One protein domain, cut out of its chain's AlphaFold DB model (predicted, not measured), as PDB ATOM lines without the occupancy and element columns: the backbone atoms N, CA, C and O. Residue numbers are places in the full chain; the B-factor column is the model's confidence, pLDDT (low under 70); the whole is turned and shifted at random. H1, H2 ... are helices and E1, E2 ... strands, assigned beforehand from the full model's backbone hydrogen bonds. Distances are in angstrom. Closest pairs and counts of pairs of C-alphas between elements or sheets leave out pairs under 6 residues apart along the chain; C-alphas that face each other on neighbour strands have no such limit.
ATOM      1  N   HIS A 612     160.294 175.712 118.811       94.81
ATOM      2  CA  HIS A 612     160.041 175.221 117.460       94.81
ATOM      3  C   HIS A 612     160.810 173.923 117.233       94.81
ATOM      4  O   HIS A 612     162.041 173.923 117.195       94.81
ATOM      5  N   ILE A 613     160.085 172.811 117.127       94.44
ATOM      6  CA  ILE A 613     160.638 171.469 116.939       94.44
ATOM      7  C   ILE A 613     160.358 171.042 115.502       94.44
ATOM      8  O   ILE A 613     159.224 170.727 115.150       94.44
ATOM      9  N   THR A 614     161.409 170.994 114.686       91.69
ATOM     10  CA  THR A 614     161.349 170.527 113.295       91.69
ATOM     11  C   THR A 614     162.093 169.208 113.154       91.69
ATOM     12  O   THR A 614     163.271 169.118 113.493       91.69
ATOM     13  N   LYS A 615     161.432 168.173 112.631       89.94
ATOM     14  CA  LYS A 615     162.057 166.899 112.262       89.94
ATOM     15  C   LYS A 615     162.296 166.862 110.758       89.94
ATOM     16  O   LYS A 615     161.357 166.715 109.980       89.94
ATOM     17  N   GLN A 616     163.558 166.935 110.350       85.62
ATOM     18  CA  GLN A 616     163.965 166.841 108.949       85.62
ATOM     19  C   GLN A 616     165.041 165.764 108.802       85.62
ATOM     20  O   GLN A 616     165.996 165.713 109.567       85.62
ATOM     21  N   TYR A 617     164.887 164.867 107.825       80.69
ATOM     22  CA  TYR A 617     165.851 163.793 107.532       80.69
ATOM     23  C   TYR A 617     166.234 162.910 108.746       80.69
ATOM     24  O   TYR A 617     167.373 162.465 108.870       80.69
ATOM     25  N   GLY A 618     165.295 162.660 109.667       77.19
ATOM     26  CA  GLY A 618     165.542 161.880 110.892       77.19
ATOM     27  C   GLY A 618     166.343 162.613 111.981       77.19
ATOM     28  O   GLY A 618     166.624 162.029 113.026       77.19
ATOM     29  N   GLU A 619     166.686 163.880 111.756       87.00
ATOM     30  CA  GLU A 619     167.279 164.793 112.728       87.00
ATOM     31  C   GLU A 619     166.199 165.744 113.271       87.00
ATOM     32  O   GLU A 619     165.344 166.214 112.519       87.00
ATOM     33  N   TYR A 620     166.230 166.030 114.573       91.31
ATOM     34  CA  TYR A 620     165.343 167.011 115.199       91.31
ATOM     35  C   TYR A 620     166.116 168.307 115.462       91.31
ATOM     36  O   TYR A 620     167.006 168.343 116.315       91.31
ATOM     37  N   SER A 621     165.773 169.376 114.747       91.81
ATOM     38  CA  SER A 621     166.220 170.738 115.035       91.81
ATOM     39  C   SER A 621     165.234 171.418 115.983       91.81
ATOM     40  O   SER A 621     164.115 171.759 115.604       91.81
ATOM     41  N   ILE A 622     165.666 171.625 117.226       95.31
ATOM     42  CA  ILE A 622     164.899 172.307 118.271       95.31
ATOM     43  C   ILE A 622     165.439 173.732 118.387       95.31
ATOM     44  O   ILE A 622     166.571 173.938 118.824       95.31
ATOM     45  N   THR A 623     164.640 174.718 117.985       95.88
ATOM     46  CA  THR A 623     164.953 176.147 118.121       95.88
ATOM     47  C   THR A 623     164.118 176.742 119.250       95.88
ATOM     48  O   THR A 623     162.900 176.613 119.245       95.88
ATOM     49  N   MET A 624     164.755 177.421 120.201       95.38
ATOM     50  CA  MET A 624     164.098 178.073 121.332       95.38
ATOM     51  C   MET A 624     164.419 179.572 121.341       95.38
ATOM     52  O   MET A 624     165.588 179.965 121.364       95.38
ATOM     53  N   ASN A 625     163.379 180.405 121.321       93.69
ATOM     54  CA  ASN A 625     163.462 181.846 121.547       93.69
ATOM     55  C   ASN A 625     163.129 182.095 123.030       93.69
ATOM     56  O   ASN A 625     161.953 182.017 123.390       93.69
ATOM     57  N   PRO A 626     164.119 182.338 123.910       92.94
ATOM     58  CA  PRO A 626     163.850 182.485 125.336       92.94
ATOM     59  C   PRO A 626     163.041 183.757 125.619       92.94
ATOM     60  O   PRO A 626     163.260 184.813 125.015       92.94
ATOM     61  N   LEU A 627     162.092 183.631 126.543       92.19
ATOM     62  CA  LEU A 627     161.240 184.722 127.010       92.19
ATOM     63  C   LEU A 627     161.991 185.619 127.994       92.19
ATOM     64  O   LEU A 627     162.965 185.192 128.611       92.19
ATOM     65  N   LYS A 628     161.513 186.853 128.145       91.25
ATOM     66  CA  LYS A 628     161.912 187.736 129.246       91.25
ATOM     67  C   LYS A 628     161.211 187.346 130.553       91.25
ATOM     68  O   LYS A 628     160.264 186.560 130.549       91.25
ATOM     69  N   ASP A 629     161.649 187.937 131.660       89.56
ATOM     70  CA  ASP A 629     161.101 187.691 132.996       89.56
ATOM     71  C   ASP A 629     159.656 188.194 133.138       89.56
ATOM     72  O   ASP A 629     159.260 189.177 132.500       89.56
ATOM     73  N   SER A 630     158.874 187.545 134.005       82.56
ATOM     74  CA  SER A 630     157.416 187.721 134.141       82.56
ATOM     75  C   SER A 630     156.955 189.160 134.408       82.56
ATOM     76  O   SER A 630     155.859 189.538 133.995       82.56
ATOM     77  N   GLU A 631     157.777 189.977 135.065       83.12
ATOM     78  CA  GLU A 631     157.523 191.406 135.267       83.12
ATOM     79  C   GLU A 631     157.715 192.197 133.971       83.12
ATOM     80  O   GLU A 631     156.832 192.938 133.543       83.12
ATOM     81  N   THR A 632     158.844 191.984 133.292       82.88
ATOM     82  CA  THR A 632     159.178 192.683 132.046       82.88
ATOM     83  C   THR A 632     158.249 192.296 130.890       82.88
ATOM     84  O   THR A 632     157.953 193.144 130.048       82.88
ATOM     85  N   LEU A 633     157.710 191.067 130.878       80.31
ATOM     86  CA  LEU A 633     156.691 190.619 129.918       80.31
ATOM     87  C   LEU A 633     155.388 191.433 129.991       80.31
ATOM     88  O   LEU A 633     154.709 191.568 128.978       80.31
ATOM     89  N   LYS A 634     155.042 192.009 131.153       79.50
ATOM     90  CA  LYS A 634     153.842 192.859 131.308       79.50
ATOM     91  C   LYS A 634     153.994 194.229 130.631       79.50
ATOM     92  O   LYS A 634     152.994 194.905 130.402       79.50
ATOM     93  N   ILE A 635     155.232 194.643 130.345       79.75
ATOM     94  CA  ILE A 635     155.601 196.001 129.908       79.75
ATOM     95  C   ILE A 635     156.188 195.996 128.482       79.75
ATOM     96  O   ILE A 635     155.997 196.943 127.721       79.75
ATOM     97  N   ALA A 636     156.914 194.944 128.096       79.00
ATOM     98  CA  ALA A 636     157.643 194.883 126.834       79.00
ATOM     99  C   ALA A 636     156.761 194.492 125.633       79.00
ATOM    100  O   ALA A 636     156.088 193.468 125.638       79.00
ATOM    101  N   THR A 637     156.860 195.256 124.540       81.12
ATOM    102  CA  THR A 637     156.136 194.996 123.276       81.12
ATOM    103  C   THR A 637     156.623 193.746 122.523       81.12
ATOM    104  O   THR A 637     155.881 193.184 121.722       81.12
ATOM    105  N   ASP A 638     157.861 193.307 122.771       85.06
ATOM    106  CA  ASP A 638     158.413 192.026 122.301       85.06
ATOM    107  C   ASP A 638     158.655 191.133 123.536       85.06
ATOM    108  O   ASP A 638     159.422 191.546 124.414       85.06
ATOM    109  N   PRO A 639     158.039 189.941 123.645       87.38
ATOM    110  CA  PRO A 639     158.196 189.047 124.792       87.38
ATOM    111  C   PRO A 639     159.540 188.298 124.804       87.38
ATOM    112  O   PRO A 639     159.897 187.699 125.818       87.38
ATOM    113  N   TYR A 640     160.303 188.317 123.708       91.62
ATOM    114  CA  TYR A 640     161.555 187.574 123.587       91.62
ATOM    115  C   TYR A 640     162.759 188.380 124.079       91.62
ATOM    116  O   TYR A 640     162.856 189.597 123.874       91.62
ATOM    117  N   LEU A 641     163.711 187.701 124.725       90.56
ATOM    118  CA  LEU A 641     165.001 188.294 125.082       90.56
ATOM    119  C   LEU A 641     165.781 188.668 123.805       90.56
ATOM    120  O   LEU A 641     165.783 187.888 122.850       90.56
ATOM    121  N   PRO A 642     166.494 189.814 123.776       88.88
ATOM    122  CA  PRO A 642     167.233 190.304 122.606       88.88
ATOM    123  C   PRO A 642     168.559 189.543 122.393       88.88
ATOM    124  O   PRO A 642     169.640 190.122 122.313       88.88
ATOM    125  N   CYS A 643     168.476 188.218 122.318       88.25
ATOM    126  CA  CYS A 643     169.589 187.291 122.167       88.25
ATOM    127  C   CYS A 643     169.407 186.418 120.913       88.25
ATOM    128  O   CYS A 643     168.389 186.479 120.220       88.25
ATOM    129  N   LYS A 644     170.416 185.606 120.579       91.25
ATOM    130  CA  LYS A 644     170.307 184.643 119.474       91.25
ATOM    131  C   LYS A 644     169.508 183.422 119.955       91.25
ATOM    132  O   LYS A 644     169.805 182.939 121.047       91.25
ATOM    133  N   PRO A 645     168.558 182.887 119.163       93.25
ATOM    134  CA  PRO A 645     167.806 181.702 119.554       93.25
ATOM    135  C   PRO A 645     168.734 180.515 119.807       93.25
ATOM    136  O   PRO A 645     169.651 180.249 119.023       93.25
ATOM    137  N   ILE A 646     168.458 179.788 120.884       94.50
ATOM    138  CA  ILE A 646     169.191 178.583 121.265       94.50
ATOM    139  C   ILE A 646     168.761 177.468 120.310       94.50
ATOM    140  O   ILE A 646     167.567 177.272 120.079       94.50
ATOM    141  N   LYS A 647     169.723 176.763 119.707       93.88
ATOM    142  CA  LYS A 647     169.459 175.737 118.690       93.88
ATOM    143  C   LYS A 647     170.139 174.427 119.050       93.88
ATOM    144  O   LYS A 647     171.360 174.325 118.969       93.88
ATOM    145  N   PHE A 648     169.335 173.425 119.382       93.62
ATOM    146  CA  PHE A 648     169.783 172.051 119.562       93.62
ATOM    147  C   PHE A 648     169.519 171.245 118.287       93.62
ATOM    148  O   PHE A 648     168.546 171.486 117.568       93.62
ATOM    149  N   ARG A 649     170.394 170.280 118.007       91.06
ATOM    150  CA  ARG A 649     170.267 169.334 116.896       91.06
ATOM    151  C   ARG A 649     170.435 167.927 117.449       91.06
ATOM    152  O   ARG A 649     171.479 167.622 118.018       91.06
ATOM    153  N   LEU A 650     169.401 167.100 117.317       88.75
ATOM    154  CA  LEU A 650     169.383 165.720 117.798       88.75
ATOM    155  C   LEU A 650     169.327 164.771 116.596       88.75
ATOM    156  O   LEU A 650     168.256 164.510 116.042       88.75
ATOM    157  N   SER A 651     170.484 164.262 116.186       80.75
ATOM    158  CA  SER A 651     170.602 163.176 115.213       80.75
ATOM    159  C   SER A 651     170.636 161.837 115.954       80.75
ATOM    160  O   SER A 651     171.487 161.627 116.813       80.75
ATOM    161  N   LYS A 652     169.709 160.919 115.642       71.44
ATOM    162  CA  LYS A 652     169.751 159.561 116.223       71.44
ATOM    163  C   LYS A 652     170.937 158.755 115.693       71.44
ATOM    164  O   LYS A 652     171.662 158.163 116.476       71.44
ATOM    165  N   ASP A 653     171.134 158.771 114.374       83.75
ATOM    166  CA  ASP A 653     172.186 158.016 113.688       83.75
ATOM    167  C   ASP A 653     172.617 158.721 112.390       83.75
ATOM    168  O   ASP A 653     171.782 158.907 111.496       83.75
ATOM    169  N   PRO A 654     173.913 159.037 112.190       85.94
ATOM    170  CA  PRO A 654     174.394 159.640 110.943       85.94
ATOM    171  C   PRO A 654     174.138 158.776 109.696       85.94
ATOM    172  O   PRO A 654     173.899 159.311 108.612       85.94
ATOM    173  N   ARG A 655     174.148 157.437 109.830       88.12
ATOM    174  CA  ARG A 655     173.786 156.508 108.739       88.12
ATOM    175  C   ARG A 655     172.303 156.631 108.377       88.12
ATOM    176  O   ARG A 655     171.971 156.655 107.194       88.12
ATOM    177  N   LEU A 656     171.428 156.757 109.374       86.38
ATOM    178  CA  LEU A 656     169.982 156.858 109.180       86.38
ATOM    179  C   LEU A 656     169.590 158.190 108.522       86.38
ATOM    180  O   LEU A 656     168.798 158.197 107.582       86.38
ATOM    181  N   THR A 657     170.213 159.302 108.924       86.94
ATOM    182  CA  THR A 657     170.012 160.608 108.271       86.94
ATOM    183  C   THR A 657     170.358 160.569 106.783       86.94
ATOM    184  O   THR A 657     169.581 161.047 105.953       86.94
ATOM    185  N   LYS A 658     171.465 159.913 106.405       90.56
ATOM    186  CA  LYS A 658     171.807 159.700 104.990       90.56
ATOM    187  C   LYS A 658     170.758 158.861 104.251       90.56
ATOM    188  O   LYS A 658     170.451 159.180 103.107       90.56
ATOM    189  N   LEU A 659     170.179 157.832 104.878       90.94
ATOM    190  CA  LEU A 659     169.117 157.006 104.277       90.94
ATOM    191  C   LEU A 659     167.812 157.800 104.058       90.94
ATOM    192  O   LEU A 659     167.127 157.599 103.052       90.94
ATOM    193  N   TYR A 660     167.498 158.773 104.920       88.62
ATOM    194  CA  TYR A 660     166.411 159.722 104.656       88.62
ATOM    195  C   TYR A 660     166.727 160.678 103.501       88.62
ATOM    196  O   TYR A 660     165.890 160.843 102.612       88.62
ATOM    197  N   MET A 661     167.925 161.274 103.464       89.81
ATOM    198  CA  MET A 661     168.356 162.124 102.339       89.81
ATOM    199  C   MET A 661     168.324 161.363 101.003       89.81
ATOM    200  O   MET A 661     167.891 161.912  99.990       89.81
ATOM    201  N   LEU A 662     168.726 160.089 101.023       92.50
ATOM    202  CA  LEU A 662     168.709 159.170  99.889       92.50
ATOM    203  C   LEU A 662     167.293 158.987  99.327       92.50
ATOM    204  O   LEU A 662     167.065 159.233  98.141       92.50
ATOM    205  N   ARG A 663     166.315 158.647 100.181       90.00
ATOM    206  CA  ARG A 663     164.901 158.609  99.774       90.00
ATOM    207  C   ARG A 663     164.443 159.943  99.196       90.00
ATOM    208  O   ARG A 663     163.695 159.955  98.222       90.00
ATOM    209  N   ASP A 664     164.813 161.051  99.825       89.06
ATOM    210  CA  ASP A 664     164.256 162.347  99.463       89.06
ATOM    211  C   ASP A 664     164.819 162.862  98.122       89.06
ATOM    212  O   ASP A 664     164.092 163.490  97.354       89.06
ATOM    213  N   GLU A 665     166.056 162.498  97.756       92.56
ATOM    214  CA  GLU A 665     166.561 162.627  96.378       92.56
ATOM    215  C   GLU A 665     165.745 161.804  95.367       92.56
ATOM    216  O   GLU A 665     165.424 162.301  94.286       92.56
ATOM    217  N   LEU A 666     165.384 160.562  95.704       92.94
ATOM    218  CA  LEU A 666     164.586 159.693  94.829       92.94
ATOM    219  C   LEU A 666     163.153 160.241  94.657       92.94
ATOM    220  O   LEU A 666     162.673 160.367  93.531       92.94
ATOM    221  N   LYS A 667     162.521 160.702  95.749       91.25
ATOM    222  CA  LYS A 667     161.239 161.446  95.777       91.25
ATOM    223  C   LYS A 667     161.296 162.683  94.867       91.25
ATOM    224  O   LYS A 667     160.403 162.864  94.043       91.25
ATOM    225  N   LYS A 668     162.368 163.484  94.946       91.62
ATOM    226  CA  LYS A 668     162.603 164.669  94.090       91.62
ATOM    227  C   LYS A 668     162.803 164.324  92.602       91.62
ATOM    228  O   LYS A 668     162.514 165.159  91.753       91.62
ATOM    229  N   LYS A 669     163.230 163.098  92.277       94.50
ATOM    230  CA  LYS A 669     163.340 162.565  90.901       94.50
ATOM    231  C   LYS A 669     162.078 161.834  90.415       94.50
ATOM    232  O   LYS A 669     162.098 161.243  89.341       94.50
ATOM    233  N   GLY A 670     160.996 161.825  91.199       92.88
ATOM    234  CA  GLY A 670     159.768 161.070  90.906       92.88
ATOM    235  C   GLY A 670     159.866 159.558  91.166       92.88
ATOM    236  O   GLY A 670     158.862 158.852  91.080       92.88
ATOM    237  N   LEU A 671     161.042 159.056  91.550       92.50
ATOM    238  CA  LEU A 671     161.317 157.655  91.867       92.50
ATOM    239  C   LEU A 671     160.899 157.331  93.309       92.50
ATOM    240  O   LEU A 671     161.714 157.036  94.180       92.50
ATOM    241  N   THR A 672     159.600 157.414  93.590       87.88
ATOM    242  CA  THR A 672     159.044 157.017  94.891       87.88
ATOM    243  C   THR A 672     159.248 155.520  95.157       87.88
ATOM    244  O   THR A 672     159.196 154.697  94.245       87.88
ATOM    245  N   LEU A 673     159.432 155.123  96.416       87.69
ATOM    246  CA  LEU A 673     159.483 153.701  96.781       87.69
ATOM    247  C   LEU A 673     158.060 153.117  96.851       87.69
ATOM    248  O   LEU A 673     157.143 153.799  97.315       87.69
ATOM    249  N   CYS A 674     157.875 151.863  96.417       85.50
ATOM    250  CA  CYS A 674     156.695 151.093  96.826       85.50
ATOM    251  C   CYS A 674     156.801 150.744  98.325       85.50
ATOM    252  O   CYS A 674     157.883 150.807  98.902       85.50
ATOM    253  N   GLY A 675     155.682 150.399  98.971       81.12
ATOM    254  CA  GLY A 675     155.679 149.986 100.385       81.12
ATOM    255  C   GLY A 675     156.306 148.607 100.641       81.12
ATOM    256  O   GLY A 675     156.479 148.220 101.792       81.12
ATOM    257  N   CYS A 676     156.633 147.870  99.577       87.69
ATOM    258  CA  CYS A 676     157.298 146.574  99.626       87.69
ATOM    259  C   CYS A 676     158.747 146.721 100.110       87.69
ATOM    260  O   CYS A 676     159.461 147.630  99.687       87.69
ATOM    261  N   ARG A 677     159.187 145.791 100.963       82.00
ATOM    262  CA  ARG A 677     160.552 145.768 101.512       82.00
ATOM    263  C   ARG A 677     161.598 145.367 100.465       82.00
ATOM    264  O   ARG A 677     162.717 145.863 100.493       82.00
ATOM    265  N   GLU A 678     161.203 144.519  99.522       86.75
ATOM    266  CA  GLU A 678     162.020 144.016  98.414       86.75
ATOM    267  C   GLU A 678     161.495 144.574  97.085       86.75
ATOM    268  O   GLU A 678     160.285 144.583  96.847       86.75
ATOM    269  N   LEU A 679     162.389 145.042  96.206       87.44
ATOM    270  CA  LEU A 679     161.998 145.565  94.887       87.44
ATOM    271  C   LEU A 679     161.788 144.466  93.848       87.44
ATOM    272  O   LEU A 679     160.910 144.604  92.998       87.44
ATOM    273  N   GLU A 680     162.563 143.387  93.920       87.50
ATOM    274  CA  GLU A 680     162.478 142.245  93.002       87.50
ATOM    275  C   GLU A 680     161.065 141.643  93.051       87.50
ATOM    276  O   GLU A 680     160.393 141.558  92.022       87.50
ATOM    277  N   ASN A 681     160.547 141.438  94.265       89.50
ATOM    278  CA  ASN A 681     159.201 140.934  94.547       89.50
ATOM    279  C   ASN A 681     158.093 142.022  94.554       89.50
ATOM    280  O   ASN A 681     156.934 141.721  94.827       89.50
ATOM    281  N   CYS A 682     158.395 143.297  94.259       90.19
ATOM    282  CA  CYS A 682     157.384 144.368  94.244       90.19
ATOM    283  C   CYS A 682     156.588 144.379  92.923       90.19
ATOM    284  O   CYS A 682     157.056 144.909  91.917       90.19
ATOM    285  N   GLU A 683     155.358 143.855  92.929       93.00
ATOM    286  CA  GLU A 683     154.442 143.885  91.767       93.00
ATOM    287  C   GLU A 683     153.981 145.305  91.385       93.00
ATOM    288  O   GLU A 683     153.681 145.581  90.229       93.00
ATOM    289  N   HIS A 684     153.992 146.247  92.336       92.81
ATOM    290  CA  HIS A 684     153.539 147.635  92.151       92.81
ATOM    291  C   HIS A 684     154.399 148.489  91.193       92.81
ATOM    292  O   HIS A 684     154.153 149.691  91.069       92.81
ATOM    293  N   ARG A 685     155.454 147.931  90.583       92.44
ATOM    294  CA  ARG A 685     156.376 148.638  89.681       92.44
ATOM    295  C   ARG A 685     156.777 147.755  88.510       92.44
ATOM    296  O   ARG A 685     157.098 146.583  88.692       92.44
ATOM    297  N   SER A 686     156.838 148.345  87.318       95.25
ATOM    298  CA  SER A 686     157.333 147.640  86.137       95.25
ATOM    299  C   SER A 686     158.813 147.275  86.281       95.25
ATOM    300  O   SER A 686     159.595 147.982  86.918       95.25
ATOM    301  N   GLU A 687     159.226 146.198  85.616       94.88
ATOM    302  CA  GLU A 687     160.617 145.727  85.590       94.88
ATOM    303  C   GLU A 687     161.611 146.819  85.136       94.88
ATOM    304  O   GLU A 687     162.725 146.938  85.648       94.88
ATOM    305  N   ARG A 688     161.171 147.704  84.232       95.38
ATOM    306  CA  ARG A 688     161.935 148.881  83.797       95.38
ATOM    307  C   ARG A 688     162.138 149.891  84.931       95.38
ATOM    308  O   ARG A 688     163.241 150.408  85.091       95.38
ATOM    309  N   GLU A 689     161.100 150.174  85.717       94.31
ATOM    310  CA  GLU A 689     161.191 151.078  86.869       94.31
ATOM    311  C   GLU A 689     162.021 150.480  88.005       94.31
ATOM    312  O   GLU A 689     162.787 151.221  88.617       94.31
ATOM    313  N   LYS A 690     161.929 149.165  88.260       94.75
ATOM    314  CA  LYS A 690     162.786 148.467  89.235       94.75
ATOM    315  C   LYS A 690     164.266 148.698  88.917       94.75
ATOM    316  O   LYS A 690     165.008 149.165  89.777       94.75
ATOM    317  N   ARG A 691     164.674 148.470  87.662       95.19
ATOM    318  CA  ARG A 691     166.062 148.669  87.200       95.19
ATOM    319  C   ARG A 691     166.524 150.124  87.314       95.19
ATOM    320  O   ARG A 691     167.615 150.372  87.819       95.19
ATOM    321  N   ILE A 692     165.690 151.085  86.902       95.50
ATOM    322  CA  ILE A 692     165.989 152.525  87.036       95.50
ATOM    323  C   ILE A 692     166.139 152.921  88.514       95.50
ATOM    324  O   ILE A 692     167.048 153.671  88.860       95.50
ATOM    325  N   LEU A 693     165.271 152.404  89.388       95.12
ATOM    326  CA  LEU A 693     165.279 152.696  90.817       95.12
ATOM    327  C   LEU A 693     166.515 152.113  91.520       95.12
ATOM    328  O   LEU A 693     167.152 152.833  92.282       95.12
ATOM    329  N   VAL A 694     166.891 150.859  91.244       94.75
ATOM    330  CA  VAL A 694     168.099 150.222  91.809       94.75
ATOM    331  C   VAL A 694     169.372 150.967  91.393       94.75
ATOM    332  O   VAL A 694     170.212 151.281  92.237       94.75
ATOM    333  N   GLU A 695     169.501 151.316  90.113       95.75
ATOM    334  CA  GLU A 695     170.650 152.072  89.603       95.75
ATOM    335  C   GLU A 695     170.708 153.498  90.187       95.75
ATOM    336  O   GLU A 695     171.775 153.966  90.593       95.75
ATOM    337  N   GLU A 696     169.575 154.198  90.316       96.31
ATOM    338  CA  GLU A 696     169.579 155.535  90.916       96.31
ATOM    339  C   GLU A 696     169.813 155.496  92.437       96.31
ATOM    340  O   GLU A 696     170.540 156.358  92.937       96.31
ATOM    341  N   ILE A 697     169.317 154.477  93.162       95.62
ATOM    342  CA  ILE A 697     169.697 154.195  94.563       95.62
ATOM    343  C   ILE A 697     171.219 154.042  94.657       95.62
ATOM    344  O   ILE A 697     171.854 154.744  95.441       95.62
ATOM    345  N   ARG A 698     171.830 153.202  93.813       95.44
ATOM    346  CA  ARG A 698     173.282 152.947  93.810       95.44
ATOM    347  C   ARG A 698     174.101 154.224  93.583       95.44
ATOM    348  O   ARG A 698     175.075 154.468  94.299       95.44
ATOM    349  N   ARG A 699     173.695 155.079  92.636       96.50
ATOM    350  CA  ARG A 699     174.333 156.389  92.374       96.50
ATOM    351  C   ARG A 699     174.220 157.349  93.554       96.50
ATOM    352  O   ARG A 699     175.192 158.020  93.904       96.50
ATOM    353  N   THR A 700     173.032 157.453  94.139       95.56
ATOM    354  CA  THR A 700     172.742 158.435  95.193       95.56
ATOM    355  C   THR A 700     173.298 158.003  96.548       95.56
ATOM    356  O   THR A 700     173.889 158.829  97.241       95.56
ATOM    357  N   ALA A 701     173.271 156.705  96.867       95.94
ATOM    358  CA  ALA A 701     173.988 156.124  98.001       95.94
ATOM    359  C   ALA A 701     175.501 156.391  97.898       95.94
ATOM    360  O   ALA A 701     176.099 156.910  98.844       95.94
ATOM    361  N   LYS A 702     176.106 156.161  96.718       96.06
ATOM    362  CA  LYS A 702     177.522 156.480  96.466       96.06
ATOM    363  C   LYS A 702     177.832 157.967  96.683       96.06
ATOM    364  O   LYS A 702     178.854 158.277  97.288       96.06
ATOM    365  N   ARG A 703     176.963 158.892  96.244       96.25
ATOM    366  CA  ARG A 703     177.156 160.342  96.467       96.25
ATOM    367  C   ARG A 703     177.075 160.725  97.947       96.25
ATOM    368  O   ARG A 703     177.849 161.561  98.398       96.25
ATOM    369  N   LEU A 704     176.162 160.116  98.700       93.75
ATOM    370  CA  LEU A 704     175.982 160.384 100.130       93.75
ATOM    371  C   LEU A 704     177.037 159.692 101.013       93.75
ATOM    372  O   LEU A 704     177.065 159.916 102.224       93.75
ATOM    373  N   GLY A 705     177.914 158.855 100.447       94.50
ATOM    374  CA  GLY A 705     178.852 158.039 101.220       94.50
ATOM    375  C   GLY A 705     178.115 157.037 102.113       94.50
ATOM    376  O   GLY A 705     178.378 156.968 103.316       94.50
ATOM    377  N   LEU A 706     177.132 156.350 101.530       94.31
ATOM    378  CA  LEU A 706     176.529 155.119 102.036       94.31
ATOM    379  C   LEU A 706     177.193 153.908 101.348       94.31
ATOM    380  O   LEU A 706     177.758 154.066 100.259       94.31
ATOM    381  N   PRO A 707     177.172 152.717 101.968       92.69
ATOM    382  CA  PRO A 707     177.837 151.539 101.420       92.69
ATOM    383  C   PRO A 707     177.120 151.007 100.160       92.69
ATOM    384  O   PRO A 707     175.932 151.254  99.941       92.69
ATOM    385  N   LEU A 708     177.872 150.331  99.283       88.19
ATOM    386  CA  LEU A 708     177.446 149.950  97.919       88.19
ATOM    387  C   LEU A 708     176.401 148.822  97.858       88.19
ATOM    388  O   LEU A 708     175.882 148.535  96.778       88.19
ATOM    389  N   ASP A 709     176.138 148.201  99.002       89.50
ATOM    390  CA  ASP A 709     175.110 147.203  99.296       89.50
ATOM    391  C   ASP A 709     173.757 147.827  99.690       89.50
ATOM    392  O   ASP A 709     172.774 147.100  99.763       89.50
ATOM    393  N   THR A 710     173.677 149.148  99.911       92.31
ATOM    394  CA  THR A 710     172.440 149.836 100.333       92.31
ATOM    395  C   THR A 710     171.290 149.559  99.361       92.31
ATOM    396  O   THR A 710     171.286 150.040  98.223       92.31
ATOM    397  N   THR A 711     170.283 148.827  99.833       92.56
ATOM    398  CA  THR A 711     169.101 148.420  99.069       92.56
ATOM    399  C   THR A 711     167.902 149.337  99.342       92.56
ATOM    400  O   THR A 711     167.977 150.317 100.085       92.56
ATOM    401  N   ALA A 712     166.742 149.008  98.765       87.50
ATOM    402  CA  ALA A 712     165.475 149.614  99.171       87.50
ATOM    403  C   ALA A 712     164.982 149.140 100.556       87.50
ATOM    404  O   ALA A 712     164.235 149.876 101.201       87.50
ATOM    405  N   ALA A 713     165.406 147.960 101.030       86.75
ATOM    406  CA  ALA A 713     165.001 147.407 102.325       86.75
ATOM    407  C   ALA A 713     165.579 148.205 103.507       86.75
ATOM    408  O   ALA A 713     164.955 148.282 104.567       86.75
ATOM    409  N   ASP A 714     166.737 148.839 103.300       88.00
ATOM    410  CA  ASP A 714     167.422 149.717 104.257       88.00
ATOM    411  C   ASP A 714     166.730 151.080 104.448       88.00
ATOM    412  O   ASP A 714     167.110 151.856 105.324       88.00
ATOM    413  N   MET A 715     165.733 151.418 103.623       85.81
ATOM    414  CA  MET A 715     165.107 152.742 103.600       85.81
ATOM    415  C   MET A 715     164.030 152.846 104.705       85.81
ATOM    416  O   MET A 715     162.912 152.360 104.500       85.81
ATOM    417  N   PRO A 716     164.278 153.520 105.847       81.81
ATOM    418  CA  PRO A 716     163.366 153.522 107.005       81.81
ATOM    419  C   PRO A 716     161.972 154.038 106.621       81.81
ATOM    420  O   PRO A 716     161.892 155.042 105.930       81.81
ATOM    421  N   SER A 717     160.883 153.348 106.980       76.50
ATOM    422  CA  SER A 717     159.534 153.473 106.367       76.50
ATOM    423  C   SER A 717     158.991 154.903 106.122       76.50
ATOM    424  O   SER A 717     159.357 155.865 106.791       76.50
ATOM    425  N   ARG A 718     158.061 155.054 105.162       63.03
ATOM    426  CA  ARG A 718     157.397 156.335 104.817       63.03
ATOM    427  C   ARG A 718     156.572 156.939 105.972       63.03
ATOM    428  O   ARG A 718     156.179 158.093 105.876       63.03
ATOM    429  N   SER A 719     156.314 156.181 107.041       54.41
ATOM    430  CA  SER A 719     155.488 156.620 108.178       54.41
ATOM    431  C   SER A 719     156.142 157.666 109.093       54.41
ATOM    432  O   SER A 719     155.462 158.183 109.975       54.41
ATOM    433  N   GLU A 720     157.430 157.987 108.926       60.66
ATOM    434  CA  GLU A 720     158.015 159.147 109.606       60.66
ATOM    435  C   GLU A 720     157.575 160.435 108.895       60.66
ATOM    436  O   GLU A 720     158.155 160.834 107.884       60.66
ATOM    437  N   SER A 721     156.525 161.064 109.426       59.66
ATOM    438  CA  SER A 721     156.066 162.385 109.009       59.66
ATOM    439  C   SER A 721     157.136 163.456 109.249       59.66
ATOM    440  O   SER A 721     157.917 163.403 110.203       59.66
ATOM    441  N   GLU A 722     157.148 164.452 108.364       73.38
ATOM    442  CA  GLU A 722     157.857 165.717 108.559       73.38
ATOM    443  C   GLU A 722     157.141 166.450 109.713       73.38
ATOM    444  O   GLU A 722     156.083 167.045 109.519       73.38
ATOM    445  N   LEU A 723     157.650 166.293 110.942       84.25
ATOM    446  CA  LEU A 723     157.052 166.859 112.156       84.25
ATOM    447  C   LEU A 723     157.487 168.320 112.302       84.25
ATOM    448  O   LEU A 723     158.680 168.588 112.440       84.25
ATOM    449  N   ASP A 724     156.525 169.235 112.310       89.88
ATOM    450  CA  ASP A 724     156.743 170.668 112.504       89.88
ATOM    451  C   ASP A 724     155.823 171.145 113.635       89.88
ATOM    452  O   ASP A 724     154.603 171.192 113.478       89.88
ATOM    453  N   VAL A 725     156.397 171.377 114.818       92.06
ATOM    454  CA  VAL A 725     155.658 171.729 116.041       92.06
ATOM    455  C   VAL A 725     156.143 173.076 116.553       92.06
ATOM    456  O   VAL A 725     157.253 173.208 117.074       92.06
ATOM    457  N   GLU A 726     155.273 174.072 116.432       93.25
ATOM    458  CA  GLU A 726     155.427 175.392 117.031       93.25
ATOM    459  C   GLU A 726     154.673 175.455 118.365       93.25
ATOM    460  O   GLU A 726     153.492 175.119 118.449       93.25
ATOM    461  N   PHE A 727     155.352 175.911 119.416       93.00
ATOM    462  CA  PHE A 727     154.774 176.139 120.735       93.00
ATOM    463  C   PHE A 727     155.125 177.537 121.251       93.00
ATOM    464  O   PHE A 727     156.283 177.960 121.258       93.00
ATOM    465  N   THR A 728     154.103 178.234 121.739       91.44
ATOM    466  CA  THR A 728     154.191 179.544 122.388       91.44
ATOM    467  C   THR A 728     153.250 179.508 123.592       91.44
ATOM    468  O   THR A 728     152.051 179.295 123.392       91.44
ATOM    469  N   PRO A 729     153.738 179.677 124.835       87.88
ATOM    470  CA  PRO A 729     152.878 179.647 126.009       87.88
ATOM    471  C   PRO A 729     151.946 180.871 126.015       87.88
ATOM    472  O   PRO A 729     152.327 181.926 125.500       87.88
ATOM    473  N   PRO A 730     150.747 180.793 126.625       83.94
ATOM    474  CA  PRO A 730     149.769 181.886 126.604       83.94
ATOM    475  C   PRO A 730     150.290 183.238 127.114       83.94
ATOM    476  O   PRO A 730     149.845 184.273 126.626       83.94
ATOM    477  N   SER A 731     151.249 183.224 128.045       80.75
ATOM    478  CA  SER A 731     151.943 184.402 128.590       80.75
ATOM    479  C   SER A 731     152.836 185.131 127.582       80.75
ATOM    480  O   SER A 731     153.107 186.314 127.758       80.75
ATOM    481  N   ALA A 732     153.284 184.446 126.529       80.88
ATOM    482  CA  ALA A 732     154.106 185.021 125.472       80.88
ATOM    483  C   ALA A 732     153.285 185.500 124.267       80.88
ATOM    484  O   ALA A 732     153.838 186.182 123.410       80.88
ATOM    485  N   ILE A 733     152.001 185.135 124.140       84.12
ATOM    486  CA  ILE A 733     151.208 185.455 122.941       84.12
ATOM    487  C   ILE A 733     151.018 186.972 122.827       84.12
ATOM    488  O   ILE A 733     150.300 187.583 123.620       84.12
TER     489      ILE A 733
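AT A GLANCE: This is residues 612 to 733 of the 876 residues of the protein "AGAP013414-PA-like protein" of Anopheles sinensis (UniProt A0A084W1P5). A long, slim domain of two parts set end to end: a flat antiparallel sheet of four strands, and beyond one end of it a helical head in which H1 and H2 cross steeply. The strands run along the length of the domain, and the long loop of residues 625 to 645 reaches on past the end of the sheet away from the helices. The printed part has 122 residues with two named helices and four named strands, in the order E1, E2, E3, H1, H2, E4; the sheet's order is E3, E2, E1, E4. The class is mixed, helices and strands, with under half of the residues in named elements. The whole is extended, with a radius of gyration of the C-alphas of 21.0 A, and spans 67 by 27 by 20 A.

HOW THE PARTS SIT: E1, residues 612 to 616, and E2, residues 619 to 624, are a hairpin with a tight link; N 614 and O 621 are 3.0 A apart, within hydrogen-bond range. E2 and E3, residues 646 to 651, are also a hairpin, with N 622 and O 648 at 2.9 A. E1, E2 and E3 form a meander, each strand the antiparallel neighbour of the one before. H1, residues 654 to 668, is on the sheet but only grazes it, with its residues 654 to 661; the closest C-alphas of E2 and H1, those of Glu 619 and Thr 657, are 6.7 A apart. H2, residues 687 to 704, touches H1 with residues 696 to 704 alone, and the closest C-alphas, those of Leu 662 and Thr 700, are 6.2 A apart. Their lines stand at a steep tilt of 46 degrees, and they run opposite ways. H2 is not on the sheet. E4, residues 724 to 727, is an edge strand antiparallel to E1, with N 613 and O 725 at 2.9 A; E3 is the other edge strand. In H1 and H2 every O i to N i+4 pair is within hydrogen-bond range.

IN THESE COORDINATES: E1 begins at C-alpha 612, at (160.041, 175.221, 117.460), and is 12.6 A long from first to last C-alpha. E2 measures 16.1 A and E3 16.6 A. H1 measures 21.2 A. H2 measures 25.7 A and begins at C-alpha 687, at (160.617, 145.727, 85.590). E4 measures 10.1 A and ends at C-alpha 727, at (154.774, 176.139, 120.735).

THE WHOLE: The two C-alphas farthest apart, those of Glu 631 and Glu 687, are 67.6 A apart. The printed part has no cut. The links E2 to E3, H1 to H2 and H2 to E4 are long, with 21, 18 and 19 residues. The mean pLDDT of the printed part is 88.4, and residues 718 to 721 are under 70.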